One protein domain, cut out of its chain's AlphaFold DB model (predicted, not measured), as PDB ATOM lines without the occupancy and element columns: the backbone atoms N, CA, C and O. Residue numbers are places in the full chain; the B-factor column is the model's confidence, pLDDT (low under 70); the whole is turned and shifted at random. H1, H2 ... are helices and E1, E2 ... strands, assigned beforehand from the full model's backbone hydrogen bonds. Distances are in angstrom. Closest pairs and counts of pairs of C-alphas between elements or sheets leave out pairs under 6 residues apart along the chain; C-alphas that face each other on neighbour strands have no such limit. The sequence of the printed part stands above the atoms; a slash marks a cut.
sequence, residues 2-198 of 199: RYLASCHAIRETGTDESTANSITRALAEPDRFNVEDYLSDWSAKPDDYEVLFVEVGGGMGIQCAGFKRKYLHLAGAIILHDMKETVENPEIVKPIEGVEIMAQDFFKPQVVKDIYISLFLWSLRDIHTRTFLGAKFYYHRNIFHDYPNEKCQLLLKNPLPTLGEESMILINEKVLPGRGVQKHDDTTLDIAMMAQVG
ATOM      1  N   ARG A   2     -14.723  24.958  45.532       51.75
ATOM      2  CA  ARG A   2     -14.274  23.631  45.040       51.75
ATOM      3  C   ARG A   2     -14.678  22.441  45.909       51.75
ATOM      4  O   ARG A   2     -15.010  21.393  45.375       51.75
ATOM      5  N   TYR A   3     -14.711  22.604  47.234       48.44
ATOM      6  CA  TYR A   3     -15.259  21.577  48.126       48.44
ATOM      7  C   TYR A   3     -16.728  21.264  47.792       48.44
ATOM      8  O   TYR A   3     -17.095  20.110  47.614       48.44
ATOM      9  N   LEU A   4     -17.554  22.296  47.601       50.34
ATOM     10  CA  LEU A   4     -18.964  22.137  47.238       50.34
ATOM     11  C   LEU A   4     -19.127  21.489  45.856       50.34
ATOM     12  O   LEU A   4     -19.980  20.620  45.700       50.34
ATOM     13  N   ALA A   5     -18.274  21.843  44.890       55.28
ATOM     14  CA  ALA A   5     -18.234  21.179  43.587       55.28
ATOM     15  C   ALA A   5     -17.820  19.701  43.711       55.28
ATOM     16  O   ALA A   5     -18.457  18.829  43.128       55.28
ATOM     17  N   SER A   6     -16.822  19.393  44.548       44.12
ATOM     18  CA  SER A   6     -16.373  18.016  44.809       44.12
ATOM     19  C   SER A   6     -17.435  17.158  45.505       44.12
ATOM     20  O   SER A   6     -17.489  15.946  45.310       44.12
ATOM     21  N   CYS A   7     -18.327  17.792  46.271       41.91
ATOM     22  CA  CYS A   7     -19.486  17.151  46.885       41.91
ATOM     23  C   CYS A   7     -20.733  17.169  45.983       41.91
ATOM     24  O   CYS A   7     -21.812  16.827  46.460       41.91
ATOM     25  N   HIS A   8     -20.604  17.557  44.708       47.75
ATOM     26  CA  HIS A   8     -21.696  17.667  43.730       47.75
ATOM     27  C   HIS A   8     -22.828  18.627  44.140       47.75
ATOM     28  O   HIS A   8     -23.923  18.566  43.586       47.75
ATOM     29  N   ALA A   9     -22.578  19.531  45.093       40.44
ATOM     30  CA  ALA A   9     -23.560  20.522  45.532       40.44
ATOM     31  C   ALA A   9     -23.729  21.664  44.516       40.44
ATOM     32  O   ALA A   9     -24.761  22.327  44.502       40.44
ATOM     33  N   ILE A  10     -22.717  21.896  43.676       50.50
ATOM     34  CA  ILE A  10     -22.714  22.884  42.592       50.50
ATOM     35  C   ILE A  10     -21.967  22.310  41.381       50.50
ATOM     36  O   ILE A  10     -21.061  21.489  41.545       50.50
ATOM     37  N   ARG A  11     -22.309  22.758  40.170       48.88
ATOM     38  CA  ARG A  11     -21.589  22.404  38.939       48.88
ATOM     39  C   ARG A  11     -20.672  23.555  38.538       48.88
ATOM     40  O   ARG A  11     -21.138  24.667  38.327       48.88
ATOM     41  N   GLU A  12     -19.376  23.285  38.441       52.66
ATOM     42  CA  GLU A  12     -18.389  24.263  37.979       52.66
ATOM     43  C   GLU A  12     -18.488  24.419  36.453       52.66
ATOM     44  O   GLU A  12     -18.521  23.427  35.722       52.66
ATOM     45  N   THR A  13     -18.596  25.659  35.975       53.97
ATOM     46  CA  THR A  13     -18.798  25.984  34.550       53.97
ATOM     47  C   THR A  13     -17.647  26.800  33.942       53.97
ATOM     48  O   THR A  13     -17.748  27.205  32.787       53.97
ATOM     49  N   GLY A  14     -16.541  27.024  34.672       53.88
ATOM     50  CA  GLY A  14     -15.387  27.829  34.231       53.88
ATOM     51  C   GLY A  14     -14.038  27.387  34.826       53.88
ATOM     52  O   GLY A  14     -13.995  26.470  35.640       53.88
ATOM     53  N   THR A  15     -12.935  28.011  34.389       46.94
ATOM     54  CA  THR A  15     -11.540  27.675  34.760       46.94
ATOM     55  C   THR A  15     -10.972  28.518  35.914       46.94
ATOM     56  O   THR A  15     -11.323  29.685  36.069       46.94
ATOM     57  N   ASP A  16     -10.044  27.919  36.676       45.66
ATOM     58  CA  ASP A  16      -9.271  28.488  37.798       45.66
ATOM     59  C   ASP A  16      -8.393  29.692  37.406       45.66
ATOM     60  O   ASP A  16      -7.184  29.551  37.199       45.66
ATOM     61  N   GLU A  17      -8.959  30.892  37.339       42.31
ATOM     62  CA  GLU A  17      -8.172  32.117  37.181       42.31
ATOM     63  C   GLU A  17      -8.434  33.099  38.332       42.31
ATOM     64  O   GLU A  17      -9.568  33.326  38.750       42.31
ATOM     65  N   SER A  18      -7.352  33.693  38.850       37.94
ATOM     66  CA  SER A  18      -7.352  34.727  39.898       37.94
ATOM     67  C   SER A  18      -7.947  36.068  39.455       37.94
ATOM     68  O   SER A  18      -8.221  36.956  40.264       37.94
ATOM     69  N   THR A  19      -8.141  36.238  38.155       40.38
ATOM     70  CA  THR A  19      -8.860  37.360  37.566       40.38
ATOM     71  C   THR A  19     -10.367  37.185  37.728       40.38
ATOM     72  O   THR A  19     -10.856  36.066  37.829       40.38
ATOM     73  N   ALA A  20     -11.113  38.299  37.739       40.25
ATOM     74  CA  ALA A  20     -12.572  38.301  37.595       40.25
ATOM     75  C   ALA A  20     -12.987  37.210  36.589       40.25
ATOM     76  O   ALA A  20     -12.541  37.244  35.437       40.25
ATOM     77  N   ASN A  21     -13.748  36.213  37.052       42.72
ATOM     78  CA  ASN A  21     -14.027  35.020  36.260       42.72
ATOM     79  C   ASN A  21     -14.913  35.383  35.056       42.72
ATOM     80  O   ASN A  21     -15.398  36.512  34.949       42.72
ATOM     81  N   SER A  22     -15.130  34.451  34.127       40.25
ATOM     82  CA  SER A  22     -15.912  34.722  32.912       40.25
ATOM     83  C   SER A  22     -17.291  35.320  33.209       40.25
ATOM     84  O   SER A  22     -17.723  36.190  32.468       40.25
ATOM     85  N   ILE A  23     -17.929  34.950  34.322       40.12
ATOM     86  CA  ILE A  23     -19.236  35.458  34.755       40.12
ATOM     87  C   ILE A  23     -19.105  36.877  35.336       40.12
ATOM     88  O   ILE A  23     -19.839  37.774  34.921       40.12
ATOM     89  N   THR A  24     -18.140  37.130  36.237       39.56
ATOM     90  CA  THR A  24     -17.872  38.482  36.776       39.56
ATOM     91  C   THR A  24     -17.526  39.460  35.683       39.56
ATOM     92  O   THR A  24     -18.046  40.574  35.636       39.56
ATOM     93  N   ARG A  25     -16.596  39.035  34.833       39.59
ATOM     94  CA  ARG A  25     -16.065  39.838  33.764       39.59
ATOM     95  C   ARG A  25     -17.143  40.058  32.738       39.59
ATOM     96  O   ARG A  25     -17.203  41.152  32.242       39.59
ATOM     97  N   ALA A  26     -18.041  39.116  32.492       39.50
ATOM     98  CA  ALA A  26     -19.093  39.315  31.516       39.50
ATOM     99  C   ALA A  26     -20.301  40.152  31.962       39.50
ATOM    100  O   ALA A  26     -21.029  40.700  31.129       39.50
ATOM    101  N   LEU A  27     -20.529  40.253  33.270       46.91
ATOM    102  CA  LEU A  27     -21.459  41.235  33.827       46.91
ATOM    103  C   LEU A  27     -20.837  42.642  33.844       46.91
ATOM    104  O   LEU A  27     -21.563  43.629  33.750       46.91
ATOM    105  N   ALA A  28     -19.501  42.733  33.870       39.38
ATOM    106  CA  ALA A  28     -18.739  43.976  33.713       39.38
ATOM    107  C   ALA A  28     -18.359  44.326  32.247       39.38
ATOM    108  O   ALA A  28     -18.164  45.493  31.929       39.38
ATOM    109  N   GLU A  29     -18.273  43.335  31.358       44.59
ATOM    110  CA  GLU A  29     -17.864  43.349  29.942       44.59
ATOM    111  C   GLU A  29     -18.870  42.468  29.164       44.59
ATOM    112  O   GLU A  29     -18.653  41.265  29.017       44.59
ATOM    113  N   PRO A  30     -19.993  43.038  28.699       40.62
ATOM    114  CA  PRO A  30     -21.174  42.360  28.150       40.62
ATOM    115  C   PRO A  30     -20.987  41.189  27.153       40.62
ATOM    116  O   PRO A  30     -21.928  40.434  26.926       40.62
ATOM    117  N   ASP A  31     -19.812  40.966  26.583       43.50
ATOM    118  CA  ASP A  31     -19.649  40.111  25.405       43.50
ATOM    119  C   ASP A  31     -19.268  38.644  25.728       43.50
ATOM    120  O   ASP A  31     -19.153  37.835  24.811       43.50
ATOM    121  N   ARG A  32     -19.036  38.269  27.004       48.38
ATOM    122  CA  ARG A  32     -18.452  36.945  27.383       48.38
ATOM    123  C   ARG A  32     -19.343  35.959  28.162       48.38
ATOM    124  O   ARG A  32     -18.985  34.793  28.283       48.38
ATOM    125  N   PHE A  33     -20.476  36.404  28.688       58.56
ATOM    126  CA  PHE A  33     -21.528  35.601  29.330       58.56
ATOM    127  C   PHE A  33     -22.818  36.219  28.838       58.56
ATOM    128  O   PHE A  33     -23.176  37.342  29.228       58.56
ATOM    129  N   ASN A  34     -23.461  35.512  27.922       73.19
ATOM    130  CA  ASN A  34     -24.764  35.897  27.452       73.19
ATOM    131  C   ASN A  34     -25.796  35.122  28.268       73.19
ATOM    132  O   ASN A  34     -25.849  33.900  28.201       73.19
ATOM    133  N   VAL A  35     -26.595  35.823  29.077       77.75
ATOM    134  CA  VAL A  35     -27.641  35.168  29.887       77.75
ATOM    135  C   VAL A  35     -28.677  34.492  28.993       77.75
ATOM    136  O   VAL A  35     -29.313  33.537  29.426       77.75
ATOM    137  N   GLU A  36     -28.806  34.957  27.746       84.12
ATOM    138  CA  GLU A  36     -29.684  34.384  26.730       84.12
ATOM    139  C   GLU A  36     -29.334  32.931  26.403       84.12
ATOM    140  O   GLU A  36     -30.244  32.136  26.192       84.12
ATOM    141  N   ASP A  37     -28.054  32.548  26.484       83.56
ATOM    142  CA  ASP A  37     -27.610  31.158  26.284       83.56
ATOM    143  C   ASP A  37     -28.184  30.209  27.353       83.56
ATOM    144  O   ASP A  37     -28.202  28.991  27.175       83.56
ATOM    145  N   TYR A  38     -28.652  30.767  28.472       83.19
ATOM    146  CA  TYR A  38     -29.179  30.047  29.627       83.19
ATOM    147  C   TYR A  38     -30.676  30.296  29.854       83.19
ATOM    148  O   TYR A  38     -31.260  29.746  30.791       83.19
ATOM    149  N   LEU A  39     -31.323  31.117  29.019       83.56
ATOM    150  CA  LEU A  39     -32.769  31.307  29.108       83.56
ATOM    151  C   LEU A  39     -33.517  30.028  28.735       83.56
ATOM    152  O   LEU A  39     -34.530  29.748  29.361       83.56
ATOM    153  N   SER A  40     -32.995  29.213  27.812       82.38
ATOM    154  CA  SER A  40     -33.742  28.087  27.232       82.38
ATOM    155  C   SER A  40     -35.091  28.584  26.682       82.38
ATOM    156  O   SER A  40     -35.119  29.590  25.975       82.38
ATOM    157  N   ASP A  41     -36.201  27.930  27.032       81.06
ATOM    158  CA  ASP A  41     -37.561  28.355  26.675       81.06
ATOM    159  C   ASP A  41     -38.170  29.320  27.712       81.06
ATOM    160  O   ASP A  41     -39.361  29.641  27.651       81.06
ATOM    161  N   TRP A  42     -37.382  29.782  28.691       84.44
ATOM    162  CA  TRP A  42     -37.860  30.703  29.712       84.44
ATOM    163  C   TRP A  42     -38.170  32.075  29.114       84.44
ATOM    164  O   TRP A  42     -37.325  32.721  28.489       84.44
ATOM    165  N   SER A  43     -39.374  32.570  29.388       79.44
ATOM    166  CA  SER A  43     -39.767  33.938  29.078       79.44
ATOM    167  C   SER A  43     -40.856  34.388  30.039       79.44
ATOM    168  O   SER A  43     -41.877  33.704  30.147       79.44
ATOM    169  N   ALA A  44     -40.694  35.575  30.624       77.75
ATOM    170  CA  ALA A  44     -41.769  36.197  31.382       77.75
ATOM    171  C   ALA A  44     -43.001  36.392  30.490       77.75
ATOM    172  O   ALA A  44     -42.940  37.073  29.459       77.75
ATOM    173  N   LYS A  45     -44.126  35.786  30.878       68.62
ATOM    174  CA  LYS A  45     -45.394  35.973  30.167       68.62
ATOM    175  C   LYS A  45     -45.982  37.347  30.508       68.62
ATOM    176  O   LYS A  45     -45.817  37.797  31.638       68.62
ATOM    177  N   PRO A  46     -46.711  37.999  29.584       51.16
ATOM    178  CA  PRO A  46     -47.239  39.354  29.781       51.16
ATOM    179  C   PRO A  46     -48.119  39.558  31.029       51.16
ATOM    180  O   PRO A  46     -48.232  40.689  31.492       51.16
ATOM    181  N   ASP A  47     -48.693  38.479  31.579       55.03
ATOM    182  CA  ASP A  47     -49.593  38.501  32.744       55.03
ATOM    183  C   ASP A  47     -49.032  37.772  33.983       55.03
ATOM    184  O   ASP A  47     -49.627  37.852  35.060       55.03
ATOM    185  N   ASP A  48     -47.891  37.082  33.860       63.69
ATOM    186  CA  ASP A  48     -47.224  36.440  34.994       63.69
ATOM    187  C   ASP A  48     -46.134  37.374  35.525       63.69
ATOM    188  O   ASP A  48     -45.247  37.823  34.795       63.69
ATOM    189  N   TYR A  49     -46.172  37.664  36.828       66.69
ATOM    190  CA  TYR A  49     -45.082  38.379  37.490       66.69
ATOM    191  C   TYR A  49     -43.892  37.433  37.683       66.69
ATOM    192  O   TYR A  49     -43.628  36.981  38.794       66.69
ATOM    193  N   GLU A  50     -43.194  37.097  36.598       84.38
ATOM    194  CA  GLU A  50     -41.994  36.266  36.652       84.38
ATOM    195  C   GLU A  50     -40.753  37.103  36.956       84.38
ATOM    196  O   GLU A  50     -40.563  38.212  36.443       84.38
ATOM    197  N   VAL A  51     -39.878  36.558  37.798       89.94
ATOM    198  CA  VAL A  51     -38.640  37.229  38.188       89.94
ATOM    199  C   VAL A  51     -37.498  36.701  37.336       89.94
ATOM    200  O   VAL A  51     -37.159  35.522  37.383       89.94
ATOM    201  N   LEU A  52     -36.892  37.583  36.546       90.75
ATOM    202  CA  LEU A  52     -35.756  37.236  35.700       90.75
ATOM    203  C   LEU A  52     -34.480  37.127  36.539       90.75
ATOM    204  O   LEU A  52     -33.734  36.159  36.412       90.75
ATOM    205  N   PHE A  53     -34.225  38.105  37.406       92.00
ATOM    206  CA  PHE A  53     -32.932  38.228  38.075       92.00
ATOM    207  C   PHE A  53     -33.072  38.712  39.514       92.00
ATOM    208  O   PHE A  53     -33.714  39.727  39.774       92.00
ATOM    209  N   VAL A  54     -32.427  38.005  40.437       94.06
ATOM    210  CA  VAL A  54     -32.292  38.385  41.843       94.06
ATOM    211  C   VAL A  54     -30.808  38.533  42.155       94.06
ATOM    212  O   VAL A  54     -30.076  37.545  42.133       94.06
ATOM    213  N   GLU A  55     -30.359  39.746  42.467       94.25
ATOM    214  CA  GLU A  55     -29.026  39.989  43.022       94.25
ATOM    215  C   GLU A  55     -29.088  39.851  44.542       94.25
ATOM    216  O   GLU A  55     -29.702  40.672  45.218       94.25
ATOM    217  N   VAL A  56     -28.470  38.804  45.082       94.81
ATOM    218  CA  VAL A  56     -28.384  38.546  46.522       94.81
ATOM    219  C   VAL A  56     -27.142  39.230  47.077       94.81
ATOM    220  O   VAL A  56     -26.061  39.024  46.534       94.81
ATOM    221  N   GLY A  57     -27.294  40.017  48.147       94.44
ATOM    222  CA  GLY A  57     -26.199  40.758  48.786       94.44
ATOM    223  C   GLY A  57     -25.559  41.795  47.858       94.44
ATOM    224  O   GLY A  57     -24.337  41.900  47.793       94.44
ATOM    225  N   GLY A  58     -26.373  42.495  47.062       91.38
ATOM    226  CA  GLY A  58     -25.889  43.346  45.968       91.38
ATOM    227  C   GLY A  58     -25.387  44.734  46.371       91.38
ATOM    228  O   GLY A  58     -24.934  45.500  45.512       91.38
ATOM    229  N   GLY A  59     -25.491  45.103  47.648       92.50
ATOM    230  CA  GLY A  59     -25.116  46.411  48.169       92.50
ATOM    231  C   GLY A  59     -25.807  47.539  47.408       92.50
ATOM    232  O   GLY A  59     -27.025  47.668  47.418       92.50
ATOM    233  N   MET A  60     -25.016  48.340  46.692       92.31
ATOM    234  CA  MET A  60     -25.493  49.489  45.909       92.31
ATOM    235  C   MET A  60     -26.307  49.110  44.653       92.31
ATOM    236  O   MET A  60     -26.778  50.005  43.952       92.31
ATOM    237  N   GLY A  61     -26.422  47.822  44.302       90.12
ATOM    238  CA  GLY A  61     -27.195  47.362  43.137       90.12
ATOM    239  C   GLY A  61     -26.555  47.656  41.779       90.12
ATOM    240  O   GLY A  61     -27.245  47.761  40.761       90.12
ATOM    241  N   ILE A  62     -25.227  47.809  41.739       87.44
ATOM    242  CA  ILE A  62     -24.486  48.117  40.505       87.44
ATOM    243  C   ILE A  62     -24.701  47.028  39.444       87.44
ATOM    244  O   ILE A  62     -24.815  47.357  38.258       87.44
ATOM    245  N   GLN A  63     -24.781  45.752  39.845       85.69
ATOM    246  CA  GLN A  63     -24.952  44.652  38.894       85.69
ATOM    247  C   GLN A  63     -26.388  44.589  38.383       85.69
ATOM    248  O   GLN A  63     -26.559  44.496  37.173       85.69
ATOM    249  N   CYS A  64     -27.402  44.758  39.237       90.06
ATOM    250  CA  CYS A  64     -28.793  44.943  38.808       90.06
ATOM    251  C   CYS A  64     -28.935  46.051  37.752       90.06
ATOM    252  O   CYS A  64     -29.525  45.833  36.691       90.06
ATOM    253  N   ALA A  65     -28.342  47.227  37.992       87.25
ATOM    254  CA  ALA A  65     -28.396  48.336  37.040       87.25
ATOM    255  C   ALA A  65     -27.678  48.005  35.716       87.25
ATOM    256  O   ALA A  65     -28.167  48.344  34.636       87.25
ATOM    257  N   GLY A  66     -26.513  47.351  35.783       85.69
ATOM    258  CA  GLY A  66     -25.781  46.881  34.603       85.69
ATOM    259  C   GLY A  66     -26.562  45.839  33.802       85.69
ATOM    260  O   GLY A  66     -26.691  45.969  32.584       85.69
ATOM    261  N   PHE A  67     -27.144  44.863  34.495       87.19
ATOM    262  CA  PHE A  67     -27.960  43.799  33.924       87.19
ATOM    263  C   PHE A  67     -29.179  44.373  33.199       87.19
ATOM    264  O   PHE A  67     -29.393  44.052  32.030       87.19
ATOM    265  N   LYS A  68     -29.931  45.288  33.832       87.75
ATOM    266  CA  LYS A  68     -31.109  45.911  33.208       87.75
ATOM    267  C   LYS A  68     -30.757  46.694  31.945       87.75
ATOM    268  O   LYS A  68     -31.482  46.607  30.959       87.75
ATOM    269  N   ARG A  69     -29.649  47.447  31.957       86.19
ATOM    270  CA  ARG A  69     -29.192  48.199  30.775       86.19
ATOM    271  C   ARG A  69     -28.800  47.280  29.623       86.19
ATOM    272  O   ARG A  69     -29.105  47.595  28.479       86.19
ATOM    273  N   LYS A  70     -28.115  46.173  29.921       83.50
ATOM    274  CA  LYS A  70     -27.639  45.219  28.912       83.50
ATOM    275  C   LYS A  70     -28.786  44.422  28.290       83.50
ATOM    276  O   LYS A  70     -28.803  44.234  27.081       83.50
ATOM    277  N   TYR A  71     -29.740  43.984  29.107       87.19
ATOM    278  CA  TYR A  71     -30.829  43.100  28.696       87.19
ATOM    279  C   TYR A  71     -32.187  43.797  28.761       87.19
ATOM    280  O   TYR A  71     -33.165  43.250  29.269       87.19
ATOM    281  N   LEU A  72     -32.253  45.037  28.270       88.00
ATOM    282  CA  LEU A  72     -33.467  45.853  28.329       88.00
ATOM    283  C   LEU A  72     -34.646  45.209  27.580       88.00
ATOM    284  O   LEU A  72     -35.797  45.442  27.947       88.00
ATOM    285  N   HIS A  73     -34.353  44.404  26.556       88.38
ATOM    286  CA  HIS A  73     -35.327  43.668  25.748       88.38
ATOM    287  C   HIS A  73     -35.875  42.407  26.426       88.38
ATOM    288  O   HIS A  73     -36.890  41.889  25.968       88.38
ATOM    289  N   LEU A  74     -35.237  41.912  27.491       89.00
ATOM    290  CA  LEU A  74     -35.752  40.770  28.243       89.00
ATOM    291  C   LEU A  74     -36.851  41.222  29.208       89.00
ATOM    292  O   LEU A  74     -36.701  42.191  29.961       89.00
ATOM    293  N   ALA A  75     -37.965  40.493  29.185       88.12
ATOM    294  CA  ALA A  75     -39.067  40.675  30.117       88.12
ATOM    295  C   ALA A  75     -38.785  39.972  31.460       88.12
ATOM    296  O   ALA A  75     -38.003  39.025  31.532       88.12
ATOM    297  N   GLY A  76     -39.454  40.438  32.516       88.19
ATOM    298  CA  GLY A  76     -39.344  39.898  33.872       88.19
ATOM    299  C   GLY A  76     -38.784  40.902  34.878       88.19
ATOM    300  O   GLY A  76     -38.110  41.874  34.525       88.19
ATOM    301  N   ALA A  77     -39.101  40.677  36.151       90.19
ATOM    302  CA  ALA A  77     -38.674  41.543  37.241       90.19
ATOM    303  C   ALA A  77     -37.187  41.355  37.569       90.19
ATOM    304  O   ALA A  77     -36.629  40.263  37.437       90.19
ATOM    305  N   ILE A  78     -36.565  42.434  38.037       92.50
ATOM    306  CA  ILE A  78     -35.205  42.438  38.569       92.50
ATOM    307  C   ILE A  78     -35.284  42.893  40.015       92.50
ATOM    308  O   ILE A  78     -35.886  43.933  40.287       92.50
ATOM    309  N   ILE A  79     -34.681  42.131  40.923       94.38
ATOM    310  CA  ILE A  79     -34.748  42.386  42.358       94.38
ATOM    311  C   ILE A  79     -33.340  42.498  42.935       94.38
ATOM    312  O   ILE A  79     -32.494  41.633  42.716       94.38
ATOM    313  N   LEU A  80     -33.102  43.563  43.694       95.88
ATOM    314  CA  LEU A  80     -31.937  43.726  44.549       95.88
ATOM    315  C   LEU A  80     -32.295  43.298  45.972       95.88
ATOM    316  O   LEU A  80     -33.173  43.896  46.598       95.88
ATOM    317  N   HIS A  81     -31.574  42.309  46.487       96.31
ATOM    318  CA  HIS A  81     -31.617  41.886  47.877       96.31
ATOM    319  C   HIS A  81     -30.374  42.328  48.626       96.31
ATOM    320  O   HIS A  81     -29.252  42.040  48.212       96.31
ATOM    321  N   ASP A  82     -30.591  42.945  49.778       96.06
ATOM    322  CA  ASP A  82     -29.552  43.176  50.773       96.06
ATOM    323  C   ASP A  82     -30.181  43.320  52.165       96.06
ATOM    324  O   ASP A  82     -31.407  43.282  52.321       96.06
ATOM    325  N   MET A  83     -29.352  43.497  53.188       95.88
ATOM    326  CA  MET A  83     -29.798  43.758  54.550       95.88
ATOM    327  C   MET A  83     -30.693  44.999  54.607       95.88
ATOM    328  O   MET A  83     -30.535  45.948  53.835       95.88
ATOM    329  N   LYS A  84     -31.633  45.005  55.559       95.38
ATOM    330  CA  LYS A  84     -32.588  46.107  55.750       95.38
ATOM    331  C   LYS A  84     -31.867  47.446  55.905       95.38
ATOM    332  O   LYS A  84     -32.232  48.430  55.275       95.38
ATOM    333  N   GLU A  85     -30.804  47.446  56.700       96.12
ATOM    334  CA  GLU A  85     -29.963  48.601  56.988       96.12
ATOM    335  C   GLU A  85     -29.234  49.124  55.743       96.12
ATOM    336  O   GLU A  85     -28.934  50.314  55.668       96.12
ATOM    337  N   THR A  86     -28.962  48.255  54.766       96.19
ATOM    338  CA  THR A  86     -28.369  48.626  53.481       96.19
ATOM    339  C   THR A  86     -29.421  49.255  52.575       96.19
ATOM    340  O   THR A  86     -29.246  50.380  52.113       96.19
ATOM    341  N   VAL A  87     -30.525  48.540  52.330       95.06
ATOM    342  CA  VAL A  87     -31.522  48.945  51.327       95.06
ATOM    343  C   VAL A  87     -32.366  50.145  51.750       95.06
ATOM    344  O   VAL A  87     -32.831  50.890  50.893       95.06
ATOM    345  N   GLU A  88     -32.564  50.354  53.055       94.94
ATOM    346  CA  GLU A  88     -33.285  51.521  53.581       94.94
ATOM    347  C   GLU A  88     -32.378  52.751  53.744       94.94
ATOM    348  O   GLU A  88     -32.870  53.834  54.059       94.94
ATOM    349  N   ASN A  89     -31.064  52.615  53.525       96.31
ATOM    350  CA  ASN A  89     -30.123  53.721  53.629       96.31
ATOM    351  C   ASN A  89     -29.927  54.417  52.265       96.31
ATOM    352  O   ASN A  89     -29.232  53.876  51.399       96.31
ATOM    353  N   PRO A  90     -30.447  55.647  52.080       93.44
ATOM    354  CA  PRO A  90     -30.380  56.362  50.803       93.44
ATOM    355  C   PRO A  90     -28.962  56.800  50.401       93.44
ATOM    356  O   PRO A  90     -28.729  57.122  49.233       93.44
ATOM    357  N   GLU A  91     -28.009  56.814  51.339       95.38
ATOM    358  CA  GLU A  91     -26.597  57.090  51.043       95.38
ATOM    359  C   GLU A  91     -25.893  55.872  50.429       95.38
ATOM    360  O   GLU A  91     -24.912  56.030  49.700       95.38
ATOM    361  N   ILE A  92     -26.399  54.661  50.691       92.62
ATOM    362  CA  ILE A  92     -25.852  53.413  50.148       92.62
ATOM    363  C   ILE A  92     -26.610  53.009  48.883       92.62
ATOM    364  O   ILE A  92     -25.998  52.806  47.832       92.62
ATOM    365  N   VAL A  93     -27.940  52.914  48.968       95.00
ATOM    366  CA  VAL A  93     -28.792  52.455  47.869       95.00
ATOM    367  C   VAL A  93     -29.696  53.587  47.409       95.00
ATOM    368  O   VAL A  93     -30.554  54.078  48.137       95.00
ATOM    369  N   LYS A  94     -29.516  53.988  46.152       94.38
ATOM    370  CA  LYS A  94     -30.397  54.941  45.469       94.38
ATOM    371  C   LYS A  94     -31.444  54.174  44.664       94.38
ATOM    372  O   LYS A  94     -31.149  53.060  44.237       94.38
ATOM    373  N   PRO A  95     -32.630  54.750  44.395       95.56
ATOM    374  CA  PRO A  95     -33.590  54.143  43.481       95.56
ATOM    375  C   PRO A  95     -32.949  53.834  42.124       95.56
ATOM    376  O   PRO A  95     -32.255  54.679  41.552       95.56
ATOM    377  N   ILE A  96     -33.197  52.630  41.613       93.88
ATOM    378  CA  ILE A  96     -32.681  52.156  40.329       93.88
ATOM    379  C   ILE A  96     -33.880  51.891  39.421       93.88
ATOM    380  O   ILE A  96     -34.794  51.150  39.775       93.88
ATOM    381  N   GLU A  97     -33.895  52.513  38.244       92.94
ATOM    382  CA  GLU A  97     -34.994  52.359  37.293       92.94
ATOM    383  C   GLU A  97     -35.157  50.893  36.855       92.94
ATOM    384  O   GLU A  97     -34.207  50.252  36.404       92.94
ATOM    385  N   GLY A  98     -36.378  50.365  36.987       89.50
ATOM    386  CA  GLY A  98     -36.711  48.994  36.594       89.50
ATOM    387  C   GLY A  98     -36.183  47.899  37.528       89.50
ATOM    388  O   GLY A  98     -36.203  46.735  37.130       89.50
ATOM    389  N   VAL A  99     -35.719  48.251  38.732       93.31
ATOM    390  CA  VAL A  99     -35.239  47.306  39.753       93.31
ATOM    391  C   VAL A  99     -36.052  47.478  41.036       93.31
ATOM    392  O   VAL A  99     -36.160  48.576  41.582       93.31
ATOM    393  N   GLU A 100     -36.614  46.378  41.524       93.38
ATOM    394  CA  GLU A 100     -37.276  46.296  42.825       93.38
ATOM    395  C   GLU A 100     -36.207  46.113  43.909       93.38
ATOM    396  O   GLU A 100     -35.351  45.239  43.811       93.38
ATOM    397  N   ILE A 101     -36.217  46.957  44.937       94.69
ATOM    398  CA  ILE A 101     -35.257  46.887  46.043       94.69
ATOM    399  C   ILE A 101     -35.983  46.275  47.238       94.69
ATOM    400  O   ILE A 101     -36.989  46.827  47.687       94.69
ATOM    401  N   MET A 102     -35.488  45.149  47.753       93.12
ATOM    402  CA  MET A 102     -36.131  44.421  48.845       93.12
ATOM    403  C   MET A 102     -35.128  44.023  49.933       93.12
ATOM    404  O   MET A 102     -34.062  43.474  49.666       93.12
ATOM    405  N   ALA A 103     -35.499  44.284  51.188       93.75
ATOM    406  CA  ALA A 103     -34.729  43.844  52.343       93.75
ATOM    407  C   ALA A 103     -34.812  42.317  52.476       93.75
ATOM    408  O   ALA A 103     -35.901  41.767  52.644       93.75
ATOM    409  N   GLN A 104     -33.668  41.641  52.447       93.94
ATOM    410  CA  GLN A 104     -33.564  40.196  52.589       93.94
ATOM    411  C   GLN A 104     -32.238  39.819  53.258       93.94
ATOM    412  O   GLN A 104     -31.155  40.155  52.791       93.94
ATOM    413  N   ASP A 105     -32.344  39.030  54.324       93.50
ATOM    414  CA  ASP A 105     -31.216  38.355  54.962       93.50
ATOM    415  C   ASP A 105     -31.035  36.982  54.298       93.50
ATOM    416  O   ASP A 105     -31.906  36.113  54.400       93.50
ATOM    417  N   PHE A 106     -29.922  36.776  53.594       93.19
ATOM    418  CA  PHE A 106     -29.659  35.531  52.866       93.19
ATOM    419  C   PHE A 106     -29.352  34.329  53.776       93.19
ATOM    420  O   PHE A 106     -29.313  33.190  53.301       93.19
ATOM    421  N   PHE A 107     -29.178  34.528  55.090       92.62
ATOM    422  CA  PHE A 107     -29.135  33.427  56.057       92.62
ATOM    423  C   PHE A 107     -30.523  32.951  56.493       92.62
ATOM    424  O   PHE A 107     -30.627  31.909  57.149       92.62
ATOM    425  N   LYS A 108     -31.586  33.648  56.088       91.81
ATOM    426  CA  LYS A 108     -32.978  33.220  56.251       91.81
ATOM    427  C   LYS A 108     -33.504  32.596  54.952       91.81
ATOM    428  O   LYS A 108     -32.912  32.817  53.895       91.81
ATOM    429  N   PRO A 109     -34.609  31.825  55.009       89.38
ATOM    430  CA  PRO A 109     -35.257  31.305  53.808       89.38
ATOM    431  C   PRO A 109     -35.458  32.405  52.763       89.38
ATOM    432  O   PRO A 109     -35.889  33.513  53.099       89.38
ATOM    433  N   GLN A 110     -35.110  32.101  51.513       85.38
ATOM    434  CA  GLN A 110     -35.159  33.080  50.435       85.38
ATOM    435  C   GLN A 110     -36.607  33.486  50.169       85.38
ATOM    436  O   GLN A 110     -37.479  32.638  49.989       85.38
ATOM    437  N   VAL A 111     -36.845  34.791  50.097       85.94
ATOM    438  CA  VAL A 111     -38.101  35.366  49.617       85.94
ATOM    439  C   VAL A 111     -37.768  36.167  48.369       85.94
ATOM    440  O   VAL A 111     -36.773  36.881  48.351       85.94
ATOM    441  N   VAL A 112     -38.542  35.993  47.304       77.56
ATOM    442  CA  VAL A 112     -38.385  36.747  46.046       77.56
ATOM    443  C   VAL A 112     -39.549  37.716  45.884       77.56
ATOM    444  O   VAL A 112     -39.341  38.883  45.582       77.56
ATOM    445  N   LYS A 113     -40.772  37.266  46.178       67.19
ATOM    446  CA  LYS A 113     -41.926  38.141  46.369       67.19
ATOM    447  C   LYS A 113     -42.976  37.464  47.240       67.19
ATOM    448  O   LYS A 113     -43.181  36.256  47.128       67.19
ATOM    449  N   ASP A 114     -43.640  38.244  48.091       54.78
ATOM    450  CA  ASP A 114     -44.847  37.810  48.800       54.78
ATOM    451  C   ASP A 114     -46.045  38.104  47.894       54.78
ATOM    452  O   ASP A 114     -46.466  39.254  47.746       54.78
ATOM    453  N   ILE A 115     -46.567  37.081  47.224       50.94
ATOM    454  CA  ILE A 115     -47.823  37.230  46.496       50.94
ATOM    455  C   ILE A 115     -48.945  36.989  47.491       50.94
ATOM    456  O   ILE A 115     -49.319  35.853  47.789       50.94
ATOM    457  N   TYR A 116     -49.520  38.087  47.974       43.28
ATOM    458  CA  TYR A 116     -50.886  38.050  48.463       43.28
ATOM    459  C   TYR A 116     -51.788  37.862  47.251       43.28
ATOM    460  O   TYR A 116     -52.155  38.823  46.577       43.28
ATOM    461  N   ILE A 117     -52.163  36.614  46.969       46.06
ATOM    462  CA  ILE A 117     -53.335  36.378  46.137       46.06
ATOM    463  C   ILE A 117     -54.510  36.925  46.950       46.06
ATOM    464  O   ILE A 117     -55.012  36.260  47.857       46.06
ATOM    465  N   SER A 118     -54.942  38.157  46.662       40.56
ATOM    466  CA  SER A 118     -56.260  38.615  47.084       40.56
ATOM    467  C   SER A 118     -57.265  37.814  46.268       40.56
ATOM    468  O   SER A 118     -57.736  38.243  45.213       40.56
ATOM    469  N   LEU A 119     -57.549  36.593  46.713       43.38
ATOM    470  CA  LEU A 119     -58.678  35.864  46.188       43.38
ATOM    471  C   LEU A 119     -59.897  36.737  46.473       43.38
ATOM    472  O   LEU A 119     -60.242  36.996  47.627       43.38
ATOM    473  N   PHE A 120     -60.599  37.126  45.419       43.12
ATOM    474  CA  PHE A 120     -61.996  37.548  45.454       43.12
ATOM    475  C   PHE A 120     -62.912  36.374  45.903       43.12
ATOM    476  O   PHE A 120     -63.987  36.149  45.367       43.12
ATOM    477  N   LEU A 121     -62.453  35.566  46.867       43.75
ATOM    478  CA  LEU A 121     -63.064  34.365  47.428       43.75
ATOM    479  C   LEU A 121     -62.816  34.342  48.946       43.75
ATOM    480  O   LEU A 121     -62.443  33.324  49.520       43.75
ATOM    481  N   TRP A 122     -63.048  35.465  49.629       42.03
ATOM    482  CA  TRP A 122     -62.966  35.568  51.096       42.03
ATOM    483  C   TRP A 122     -64.002  34.687  51.843       42.03
ATOM    484  O   TRP A 122     -64.090  34.712  53.065       42.03
ATOM    485  N   SER A 123     -64.792  33.869  51.133       50.75
ATOM    486  CA  SER A 123     -65.874  33.064  51.711       50.75
ATOM    487  C   SER A 123     -65.508  31.614  52.071       50.75
ATOM    488  O   SER A 123     -66.373  30.923  52.609       50.75
ATOM    489  N   LEU A 124     -64.296  31.103  51.814       43.06
ATOM    490  CA  LEU A 124     -63.965  29.701  52.131       43.06
ATOM    491  C   LEU A 124     -62.597  29.552  52.828       43.06
ATOM    492  O   LEU A 124     -61.578  29.400  52.175       43.06
ATOM    493  N   ARG A 125     -62.636  29.565  54.171       43.00
ATOM    494  CA  ARG A 125     -61.729  28.918  55.155       43.00
ATOM    495  C   ARG A 125     -60.198  28.978  54.937       43.00
ATOM    496  O   ARG A 125     -59.648  28.233  54.140       43.00
ATOM    497  N   ASP A 126     -59.531  29.739  55.813       44.31
ATOM    498  CA  ASP A 126     -58.313  29.384  56.583       44.31
ATOM    499  C   ASP A 126     -57.152  28.620  55.905       44.31
ATOM    500  O   ASP A 126     -56.520  27.762  56.521       44.31
ATOM    501  N   ILE A 127     -56.783  28.955  54.666       43.97
ATOM    502  CA  ILE A 127     -55.461  28.592  54.125       43.97
ATOM    503  C   ILE A 127     -54.849  29.817  53.443       43.97
ATOM    504  O   ILE A 127     -55.161  30.148  52.302       43.97
ATOM    505  N   HIS A 128     -53.948  30.500  54.150       42.69
ATOM    506  CA  HIS A 128     -53.042  31.479  53.553       42.69
ATOM    507  C   HIS A 128     -51.865  30.742  52.900       42.69
ATOM    508  O   HIS A 128     -50.803  30.597  53.505       42.69
ATOM    509  N   THR A 129     -52.034  30.245  51.675       39.91
ATOM    510  CA  THR A 129     -50.907  29.708  50.899       39.91
ATOM    511  C   THR A 129     -50.116  30.874  50.310       39.91
ATOM    512  O   THR A 129     -50.436  31.389  49.240       39.91
ATOM    513  N   ARG A 130     -49.072  31.313  51.022       44.75
ATOM    514  CA  ARG A 130     -48.026  32.161  50.436       44.75
ATOM    515  C   ARG A 130     -47.352  31.373  49.320       44.75
ATOM    516  O   ARG A 130     -46.663  30.394  49.594       44.75
ATOM    517  N   THR A 131     -47.575  31.778  48.076       47.12
ATOM    518  CA  THR A 131     -46.833  31.228  46.939       47.12
ATOM    519  C   THR A 131     -45.681  32.180  46.664       47.12
ATOM    520  O   THR A 131     -45.897  33.307  46.222       47.12
ATOM    521  N   PHE A 132     -44.463  31.756  46.992       54.22
ATOM    522  CA  PHE A 132     -43.257  32.494  46.637       54.22
ATOM    523  C   PHE A 132     -42.960  32.207  45.168       54.22
ATOM    524  O   PHE A 132     -42.704  31.060  44.805       54.22
ATOM    525  N   LEU A 133     -43.043  33.228  44.321       67.19
ATOM    526  CA  LEU A 133     -42.685  33.092  42.914       67.19
ATOM    527  C   LEU A 133     -41.155  33.021  42.816       67.19
ATOM    528  O   LEU A 133     -40.462  33.871  43.373       67.19
ATOM    529  N   GLY A 134     -40.635  31.963  42.195       79.81
ATOM    530  CA  GLY A 134     -39.202  31.774  41.981       79.81
ATOM    531  C   GLY A 134     -38.626  32.731  40.941       79.81
ATOM    532  O   GLY A 134     -39.368  33.374  40.197       79.81
ATOM    533  N   ALA A 135     -37.298  32.809  40.865       89.00
ATOM    534  CA  ALA A 135     -36.594  33.575  39.836       89.00
ATOM    535  C   ALA A 135     -35.832  32.675  38.855       89.00
ATOM    536  O   ALA A 135     -35.391  31.583  39.218       89.00
ATOM    537  N   LYS A 136     -35.611  33.142  37.621       89.94
ATOM    538  CA  LYS A 136     -34.752  32.442  36.653       89.94
ATOM    539  C   LYS A 136     -33.293  32.436  37.103       89.94
ATOM    540  O   LYS A 136     -32.648  31.393  37.044       89.94
ATOM    541  N   PHE A 137     -32.785  33.562  37.604       90.31
ATOM    542  CA  PHE A 137     -31.402  33.688  38.060       90.31
ATOM    543  C   PHE A 137     -31.307  34.233  39.490       90.31
ATOM    544  O   PHE A 137     -31.827  35.308  39.786       90.31
ATOM    545  N   TYR A 138     -30.569  33.526  40.350       91.44
ATOM    546  CA  TYR A 138     -30.159  33.967  41.687       91.44
ATOM    547  C   TYR A 138     -28.657  34.210  41.691       91.44
ATOM    548  O   TYR A 138     -27.861  33.269  41.674       91.44
ATOM    549  N   TYR A 139     -28.260  35.470  41.697       91.12
ATOM    550  CA  TYR A 139     -26.886  35.879  41.485       91.12
ATOM    551  C   TYR A 139     -26.219  36.324  42.783       91.12
ATOM    552  O   TYR A 139     -26.732  37.183  43.493       91.12
ATOM    553  N   HIS A 140     -25.058  35.739  43.067       89.31
ATOM    554  CA  HIS A 140     -24.255  36.002  44.256       89.31
ATOM    555  C   HIS A 140     -22.867  36.437  43.818       89.31
ATOM    556  O   HIS A 140     -22.199  35.696  43.091       89.31
ATOM    557  N   ARG A 141     -22.408  37.602  44.270       87.12
ATOM    558  CA  ARG A 141     -21.073  38.106  43.946       87.12
ATOM    559  C   ARG A 141     -20.335  38.507  45.205       87.12
ATOM    560  O   ARG A 141     -20.809  39.391  45.902       87.12
ATOM    561  N   ASN A 142     -19.136  37.964  45.394       85.56
ATOM    562  CA  ASN A 142     -18.269  38.301  46.522       85.56
ATOM    563  C   ASN A 142     -18.964  38.123  47.888       85.56
ATOM    564  O   ASN A 142     -19.023  39.055  48.678       85.56
ATOM    565  N   ILE A 143     -19.537  36.944  48.121       89.50
ATOM    566  CA  ILE A 143     -20.268  36.607  49.351       89.50
ATOM    567  C   ILE A 143     -19.659  35.379  50.015       89.50
ATOM    568  O   ILE A 143     -19.394  35.370  51.210       89.50
ATOM    569  N   PHE A 144     -19.439  34.305  49.259       86.69
ATOM    570  CA  PHE A 144     -19.073  33.005  49.821       86.69
ATOM    571  C   PHE A 144     -17.678  32.992  50.428       86.69
ATOM    572  O   PHE A 144     -17.394  32.141  51.265       86.69
ATOM    573  N   HIS A 145     -16.803  33.897  50.001       84.75
ATOM    574  CA  HIS A 145     -15.467  33.977  50.563       84.75
ATOM    575  C   HIS A 145     -15.486  34.468  52.021       84.75
ATOM    576  O   HIS A 145     -14.659  34.014  52.806       84.75
ATOM    577  N   ASP A 146     -16.449  35.304  52.414       84.94
ATOM    578  CA  ASP A 146     -16.529  35.882  53.765       84.94
ATOM    579  C   ASP A 146     -16.972  34.884  54.844       84.94
ATOM    580  O   ASP A 146     -16.982  35.208  56.035       84.94
ATOM    581  N   TYR A 147     -17.367  33.670  54.454       87.88
ATOM    582  CA  TYR A 147     -18.042  32.738  55.345       87.88
ATOM    583  C   TYR A 147     -17.432  31.332  55.328       87.88
ATOM    584  O   TYR A 147     -17.015  30.833  54.282       87.88
ATOM    585  N   PRO A 148     -17.463  30.615  56.468       85.75
ATOM    586  CA  PRO A 148     -17.048  29.220  56.520       85.75
ATOM    587  C   PRO A 148     -17.998  28.310  55.723       85.75
ATOM    588  O   PRO A 148     -19.124  28.681  55.365       85.75
ATOM    589  N   ASN A 149     -17.556  27.078  55.461       82.62
ATOM    590  CA  ASN A 149     -18.266  26.121  54.605       82.62
ATOM    591  C   ASN A 149     -19.713  25.867  55.055       82.62
ATOM    592  O   ASN A 149     -20.607  25.766  54.217       82.62
ATOM    593  N   GLU A 150     -19.964  25.782  56.359       86.94
ATOM    594  CA  GLU A 150     -21.286  25.514  56.935       86.94
ATOM    595  C   GLU A 150     -22.264  26.651  56.614       86.94
ATOM    596  O   GLU A 150     -23.426  26.414  56.270       86.94
ATOM    597  N   LYS A 151     -21.777  27.893  56.666       89.31
ATOM    598  CA  LYS A 151     -22.543  29.095  56.323       89.31
ATOM    599  C   LYS A 151     -22.773  29.200  54.817       89.31
ATOM    600  O   LYS A 151     -23.891  29.495  54.408       89.31
ATOM    601  N   CYS A 152     -21.775  28.861  54.000       86.94
ATOM    602  CA  CYS A 152     -21.929  28.774  52.546       86.94
ATOM    603  C   CYS A 152     -22.993  27.743  52.140       86.94
ATOM    604  O   CYS A 152     -23.829  28.007  51.277       86.94
ATOM    605  N   GLN A 153     -22.996  26.570  52.781       85.81
ATOM    606  CA  GLN A 153     -24.016  25.547  52.548       85.81
ATOM    607  C   GLN A 153     -25.407  26.028  52.953       85.81
ATOM    608  O   GLN A 153     -26.370  25.742  52.248       85.81
ATOM    609  N   LEU A 154     -25.525  26.732  54.081       87.50
ATOM    610  CA  LEU A 154     -26.794  27.317  54.510       87.50
ATOM    611  C   LEU A 154     -27.310  28.326  53.477       87.50
ATOM    612  O   LEU A 154     -28.465  28.238  53.068       87.50
ATOM    613  N   LEU A 155     -26.436  29.213  53.004       89.50
ATOM    614  CA  LEU A 155     -26.765  30.219  52.000       89.50
ATOM    615  C   LEU A 155     -27.259  29.580  50.694       89.50
ATOM    616  O   LEU A 155     -28.264  30.018  50.153       89.50
ATOM    617  N   LEU A 156     -26.639  28.486  50.234       87.00
ATOM    618  CA  LEU A 156     -27.101  27.745  49.049       87.00
ATOM    619  C   LEU A 156     -28.387  26.940  49.278       87.00
ATOM    620  O   LEU A 156     -29.109  26.668  48.322       87.00
ATOM    621  N   LYS A 157     -28.686  26.547  50.522       85.44
ATOM    622  CA  LYS A 157     -29.907  25.799  50.866       85.44
ATOM    623  C   LYS A 157     -31.142  26.690  50.938       85.44
ATOM    624  O   LYS A 157     -32.225  26.252  50.562       85.44
ATOM    625  N   ASN A 158     -30.991  27.923  51.413       87.94
ATOM    626  CA  ASN A 158     -32.094  28.865  51.592       87.94
ATOM    627  C   ASN A 158     -32.896  29.205  50.318       87.94
ATOM    628  O   ASN A 158     -34.116  29.338  50.449       87.94
ATOM    629  N   PRO A 159     -32.300  29.328  49.114       85.94
ATOM    630  CA  PRO A 159     -33.054  29.554  47.883       85.94
ATOM    631  C   PRO A 159     -33.731  28.306  47.321       85.94
ATOM    632  O   PRO A 159     -34.669  28.468  46.545       85.94
ATOM    633  N   LEU A 160     -33.335  27.086  47.721       83.94
ATOM    634  CA  LEU A 160     -33.857  25.834  47.145       83.94
ATOM    635  C   LEU A 160     -35.393  25.754  47.089       83.94
ATOM    636  O   LEU A 160     -35.901  25.370  46.040       83.94
ATOM    637  N   PRO A 161     -36.157  26.145  48.133       82.25
ATOM    638  CA  PRO A 161     -37.622  26.099  48.085       82.25
ATOM    639  C   PRO A 161     -38.252  27.067  47.077       82.25
ATOM    640  O   PRO A 161     -39.433  26.939  46.773       82.25
ATOM    641  N   THR A 162     -37.488  28.053  46.601       82.25
ATOM    642  CA  THR A 162     -37.938  29.049  45.619       82.25
ATOM    643  C   THR A 162     -37.457  28.753  44.203       82.25
ATOM    644  O   THR A 162     -37.873  29.439  43.279       82.25
ATOM    645  N   LEU A 163     -36.591  27.754  44.007       81.88
ATOM    646  CA  LEU A 163     -36.117  27.394  42.674       81.88
ATOM    647  C   LEU A 163     -37.233  26.683  41.896       81.88
ATOM    648  O   LEU A 163     -37.783  25.686  42.361       81.88
ATOM    649  N   GLY A 164     -37.539  27.182  40.701       78.88
ATOM    650  CA  GLY A 164     -38.258  26.426  39.679       78.88
ATOM    651  C   GLY A 164     -37.321  25.469  38.936       78.88
ATOM    652  O   GLY A 164     -36.104  25.514  39.113       78.88
ATOM    653  N   GLU A 165     -37.876  24.624  38.065       80.31
ATOM    654  CA  GLU A 165     -37.100  23.647  37.274       80.31
ATOM    655  C   GLU A 165     -36.010  24.305  36.413       80.31
ATOM    656  O   GLU A 165     -34.926  23.761  36.224       80.31
ATOM    657  N   GLU A 166     -36.305  25.506  35.930       81.38
ATOM    658  CA  GLU A 166     -35.467  26.305  35.039       81.38
ATOM    659  C   GLU A 166     -34.536  27.275  35.788       81.38
ATOM    660  O   GLU A 166     -33.726  27.956  35.148       81.38
ATOM    661  N   SER A 167     -34.668  27.381  37.116       85.56
ATOM    662  CA  SER A 167     -33.928  28.339  37.939       85.56
ATOM    663  C   SER A 167     -32.453  27.975  38.064       85.56
ATOM    664  O   SER A 167     -32.078  26.815  38.227       85.56
ATOM    665  N   MET A 168     -31.597  28.994  38.079       85.62
ATOM    666  CA  MET A 168     -30.154  28.845  38.226       85.62
ATOM    667  C   MET A 168     -29.604  29.735  39.330       85.62
ATOM    668  O   MET A 168     -29.942  30.914  39.438       85.62
ATOM    669  N   ILE A 169     -28.679  29.177  40.108       85.75
ATOM    670  CA  ILE A 169     -27.841  29.945  41.025       85.75
ATOM    671  C   ILE A 169     -26.543  30.281  40.294       85.75
ATOM    672  O   ILE A 169     -25.778  29.395  39.916       85.75
ATOM    673  N   LEU A 170     -26.295  31.572  40.102       85.31
ATOM    674  CA  LEU A 170     -25.088  32.101  39.489       85.31
ATOM    675  C   LEU A 170     -24.147  32.571  40.595       85.31
ATOM    676  O   LEU A 170     -24.487  33.474  41.362       85.31
ATOM    677  N   ILE A 171     -22.966  31.962  40.684       83.19
ATOM    678  CA  ILE A 171     -21.991  32.295  41.721       83.19
ATOM    679  C   ILE A 171     -20.778  32.928  41.079       83.19
ATOM    680  O   ILE A 171     -20.101  32.348  40.230       83.19
ATOM    681  N   ASN A 172     -20.515  34.141  41.520       79.88
ATOM    682  CA  ASN A 172     -19.455  34.969  41.035       79.88
ATOM    683  C   ASN A 172     -18.443  35.201  42.159       79.88
ATOM    684  O   ASN A 172     -18.587  36.091  42.994       79.88
ATOM    685  N   GLU A 173     -17.407  34.370  42.142       76.31
ATOM    686  CA  GLU A 173     -16.335  34.371  43.123       76.31
ATOM    687  C   GLU A 173     -14.970  34.296  42.452       76.31
ATOM    688  O   GLU A 173     -14.831  33.784  41.333       76.31
ATOM    689  N   LYS A 174     -13.945  34.748  43.180       73.69
ATOM    690  CA  LYS A 174     -12.563  34.425  42.827       73.69
ATOM    691  C   LYS A 174     -12.327  32.930  43.025       73.69
ATOM    692  O   LYS A 174     -12.636  32.374  44.079       73.69
ATOM    693  N   VAL A 175     -11.742  32.285  42.020       72.44
ATOM    694  CA  VAL A 175     -11.403  30.860  42.060       72.44
ATOM    695  C   VAL A 175      -9.888  30.720  41.935       72.44
ATOM    696  O   VAL A 175      -9.316  30.878  40.863       72.44
ATOM    697  N   LEU A 176      -9.216  30.450  43.056       71.88
ATOM    698  CA  LEU A 176      -7.752  30.433  43.117       71.88
ATOM    699  C   LEU A 176      -7.184  29.057  42.754       71.88
ATOM    700  O   LEU A 176      -7.580  28.071  43.384       71.88
ATOM    701  N   PRO A 177      -6.241  28.936  41.805       68.81
ATOM    702  CA  PRO A 177      -5.678  27.644  41.416       68.81
ATOM    703  C   PRO A 177      -5.062  26.915  42.617       68.81
ATOM    704  O   PRO A 177      -4.534  27.528  43.542       68.81
ATOM    705  N   GLY A 178      -5.102  25.577  42.606       66.06
ATOM    706  CA  GLY A 178      -4.614  24.761  43.731       66.06
ATOM    707  C   GLY A 178      -3.116  24.916  44.046       66.06
ATOM    708  O   GLY A 178      -2.661  24.472  45.099       66.06
ATOM    709  N   ARG A 179      -2.338  25.521  43.138       69.25
ATOM    710  CA  ARG A 179      -0.925  25.892  43.308       69.25
ATOM    711  C   ARG A 179      -0.614  27.138  42.478       69.25
ATOM    712  O   ARG A 179      -1.295  27.411  41.499       69.25
ATOM    713  N   GLY A 180       0.468  27.836  42.829       71.88
ATOM    714  CA  GLY A 180       1.029  28.901  41.987       71.88
ATOM    715  C   GLY A 180       0.238  30.211  41.983       71.88
ATOM    716  O   GLY A 180       0.383  30.989  41.045       71.88
ATOM    717  N   VAL A 181      -0.574  30.466  43.014       73.31
ATOM    718  CA  VAL A 181      -1.269  31.750  43.189       73.31
ATOM    719  C   VAL A 181      -0.236  32.880  43.247       73.31
ATOM    720  O   VAL A 181       0.769  32.784  43.959       73.31
ATOM    721  N   GLN A 182      -0.457  33.939  42.464       67.94
ATOM    722  CA  GLN A 182       0.426  35.100  42.471       67.94
ATOM    723  C   GLN A 182       0.338  35.813  43.825       67.94
ATOM    724  O   GLN A 182      -0.744  36.071  44.344       67.94
ATOM    725  N   LYS A 183       1.501  36.129  44.401       57.88
ATOM    726  CA  LYS A 183       1.628  36.518  45.814       57.88
ATOM    727  C   LYS A 183       0.948  37.837  46.198       57.88
ATOM    728  O   LYS A 183       0.737  38.049  47.384       57.88
ATOM    729  N   HIS A 184       0.694  38.744  45.253       59.84
ATOM    730  CA  HIS A 184       0.474  40.151  45.602       59.84
ATOM    731  C   HIS A 184      -0.970  40.496  45.995       59.84
ATOM    732  O   HIS A 184      -1.152  41.128  47.034       59.84
ATOM    733  N   ASP A 185      -1.978  40.026  45.254       65.31
ATOM    734  CA  ASP A 185      -3.366  40.459  45.491       65.31
ATOM    735  C   ASP A 185      -4.227  39.363  46.132       65.31
ATOM    736  O   ASP A 185      -4.907  39.611  47.126       65.31
ATOM    737  N   ASP A 186      -4.173  38.129  45.627       70.44
ATOM    738  CA  ASP A 186      -5.092  37.079  46.086       70.44
ATOM    739  C   ASP A 186      -4.649  36.403  47.377       70.44
ATOM    740  O   ASP A 186      -5.475  36.136  48.244       70.44
ATOM    741  N   THR A 187      -3.346  36.152  47.542       72.19
ATOM    742  CA  THR A 187      -2.823  35.583  48.795       72.19
ATOM    743  C   THR A 187      -2.938  36.582  49.947       72.19
ATOM    744  O   THR A 187      -3.217  36.190  51.076       72.19
ATOM    745  N   THR A 188      -2.763  37.877  49.669       77.19
ATOM    746  CA  THR A 188      -2.954  38.939  50.666       77.19
ATOM    747  C   THR A 188      -4.412  39.024  51.106       77.19
ATOM    748  O   THR A 188      -4.674  39.118  52.303       77.19
ATOM    749  N   LEU A 189      -5.357  38.951  50.161       75.62
ATOM    750  CA  LEU A 189      -6.787  38.923  50.459       75.62
ATOM    751  C   LEU A 189      -7.157  37.687  51.290       75.62
ATOM    752  O   LEU A 189      -7.800  37.835  52.320       75.62
ATOM    753  N   ASP A 190      -6.677  36.501  50.916       75.38
ATOM    754  CA  ASP A 190      -6.930  35.256  51.657       75.38
ATOM    755  C   ASP A 190      -6.428  35.327  53.115       75.38
ATOM    756  O   ASP A 190      -7.154  34.999  54.053       75.38
ATOM    757  N   ILE A 191      -5.217  35.854  53.336       79.88
ATOM    758  CA  ILE A 191      -4.674  36.065  54.691       79.88
ATOM    759  C   ILE A 191      -5.487  37.111  55.463       79.88
ATOM    760  O   ILE A 191      -5.774  36.914  56.645       79.88
ATOM    761  N   ALA A 192      -5.852  38.225  54.822       77.44
ATOM    762  CA  ALA A 192      -6.648  39.272  55.456       77.44
ATOM    763  C   ALA A 192      -8.012  38.734  55.903       77.44
ATOM    764  O   ALA A 192      -8.454  38.993  57.021       77.44
ATOM    765  N   MET A 193      -8.633  37.916  55.062       75.94
ATOM    766  CA  MET A 193      -9.886  37.257  55.379       75.94
ATOM    767  C   MET A 193      -9.721  36.242  56.505       75.94
ATOM    768  O   MET A 193     -10.493  36.276  57.457       75.94
ATOM    769  N   MET A 194      -8.671  35.417  56.490       76.81
ATOM    770  CA  MET A 194      -8.380  34.510  57.605       76.81
ATOM    771  C   MET A 194      -8.248  35.265  58.938       76.81
ATOM    772  O   MET A 194      -8.732  34.792  59.961       76.81
ATOM    773  N   ALA A 195      -7.641  36.453  58.934       78.06
ATOM    774  CA  ALA A 195      -7.506  37.276  60.132       78.06
ATOM    775  C   ALA A 195      -8.829  37.922  60.591       78.06
ATOM    776  O   ALA A 195      -8.985  38.205  61.778       78.06
ATOM    777  N   GLN A 196      -9.762  38.179  59.670       71.56
ATOM    778  CA  GLN A 196     -10.996  38.916  59.947       71.56
ATOM    779  C   GLN A 196     -12.202  38.007  60.220       71.56
ATOM    780  O   GLN A 196     -13.046  38.351  61.045       71.56
ATOM    781  N   VAL A 197     -12.283  36.862  59.539       66.25
ATOM    782  CA  VAL A 197     -13.415  35.921  59.605       66.25
ATOM    783  C   VAL A 197     -13.020  34.521  60.089       66.25
ATOM    784  O   VAL A 197     -13.878  33.649  60.209       66.25
ATOM    785  N   GLY A 198     -11.736  34.283  60.378       56.00
ATOM    786  CA  GLY A 198     -11.258  33.020  60.936       56.00
ATOM    787  C   GLY A 198     -11.631  32.881  62.411       56.00
ATOM    788  O   GLY A 198     -10.892  33.329  63.285       56.00
TER     789      GLY A 198
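This is residues 2 to 198 of the 199 residues of an uncharacterized protein of Rutstroemia sp. NJR-2017a WRK4 (UniProt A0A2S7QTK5). Amid little regular structure stands a twisted sheet of five parallel strands, E3 E2 E1 E4 E5, with H2 and H4 on one face; residues 118 to 127 stick out. In order, H1 H2 H3 E1 H4 E2 H5 E3 E4 H6 E5 H7 hold 78 of 197 printed residues, mixed in class. It is compact: radius of gyration of the C-alphas 18.4 A, spans 67, 40 and 36 A.

H2, residues 22 to 28, touches H4, 62 to 70, about perpendicular at 84 degrees, with C-alphas of Leu 27 and Phe 67 closest, 7.0 A. Look between parallel neighbours E1, 51 to 56, and E2, 77 to 82, for N 79 and O 53 within hydrogen-bond range, 2.8 A. Every helix O i to N i+4 pair is within range.

Find H1, residues 2 to 6, at C-alpha 2 (-14.274, 23.631, 45.040); H7, 186 to 197, ends at C-alpha 197 (-13.415, 35.921, 59.605).

Residues 2 to 33 and 113 to 133 are among those under pLDDT 70.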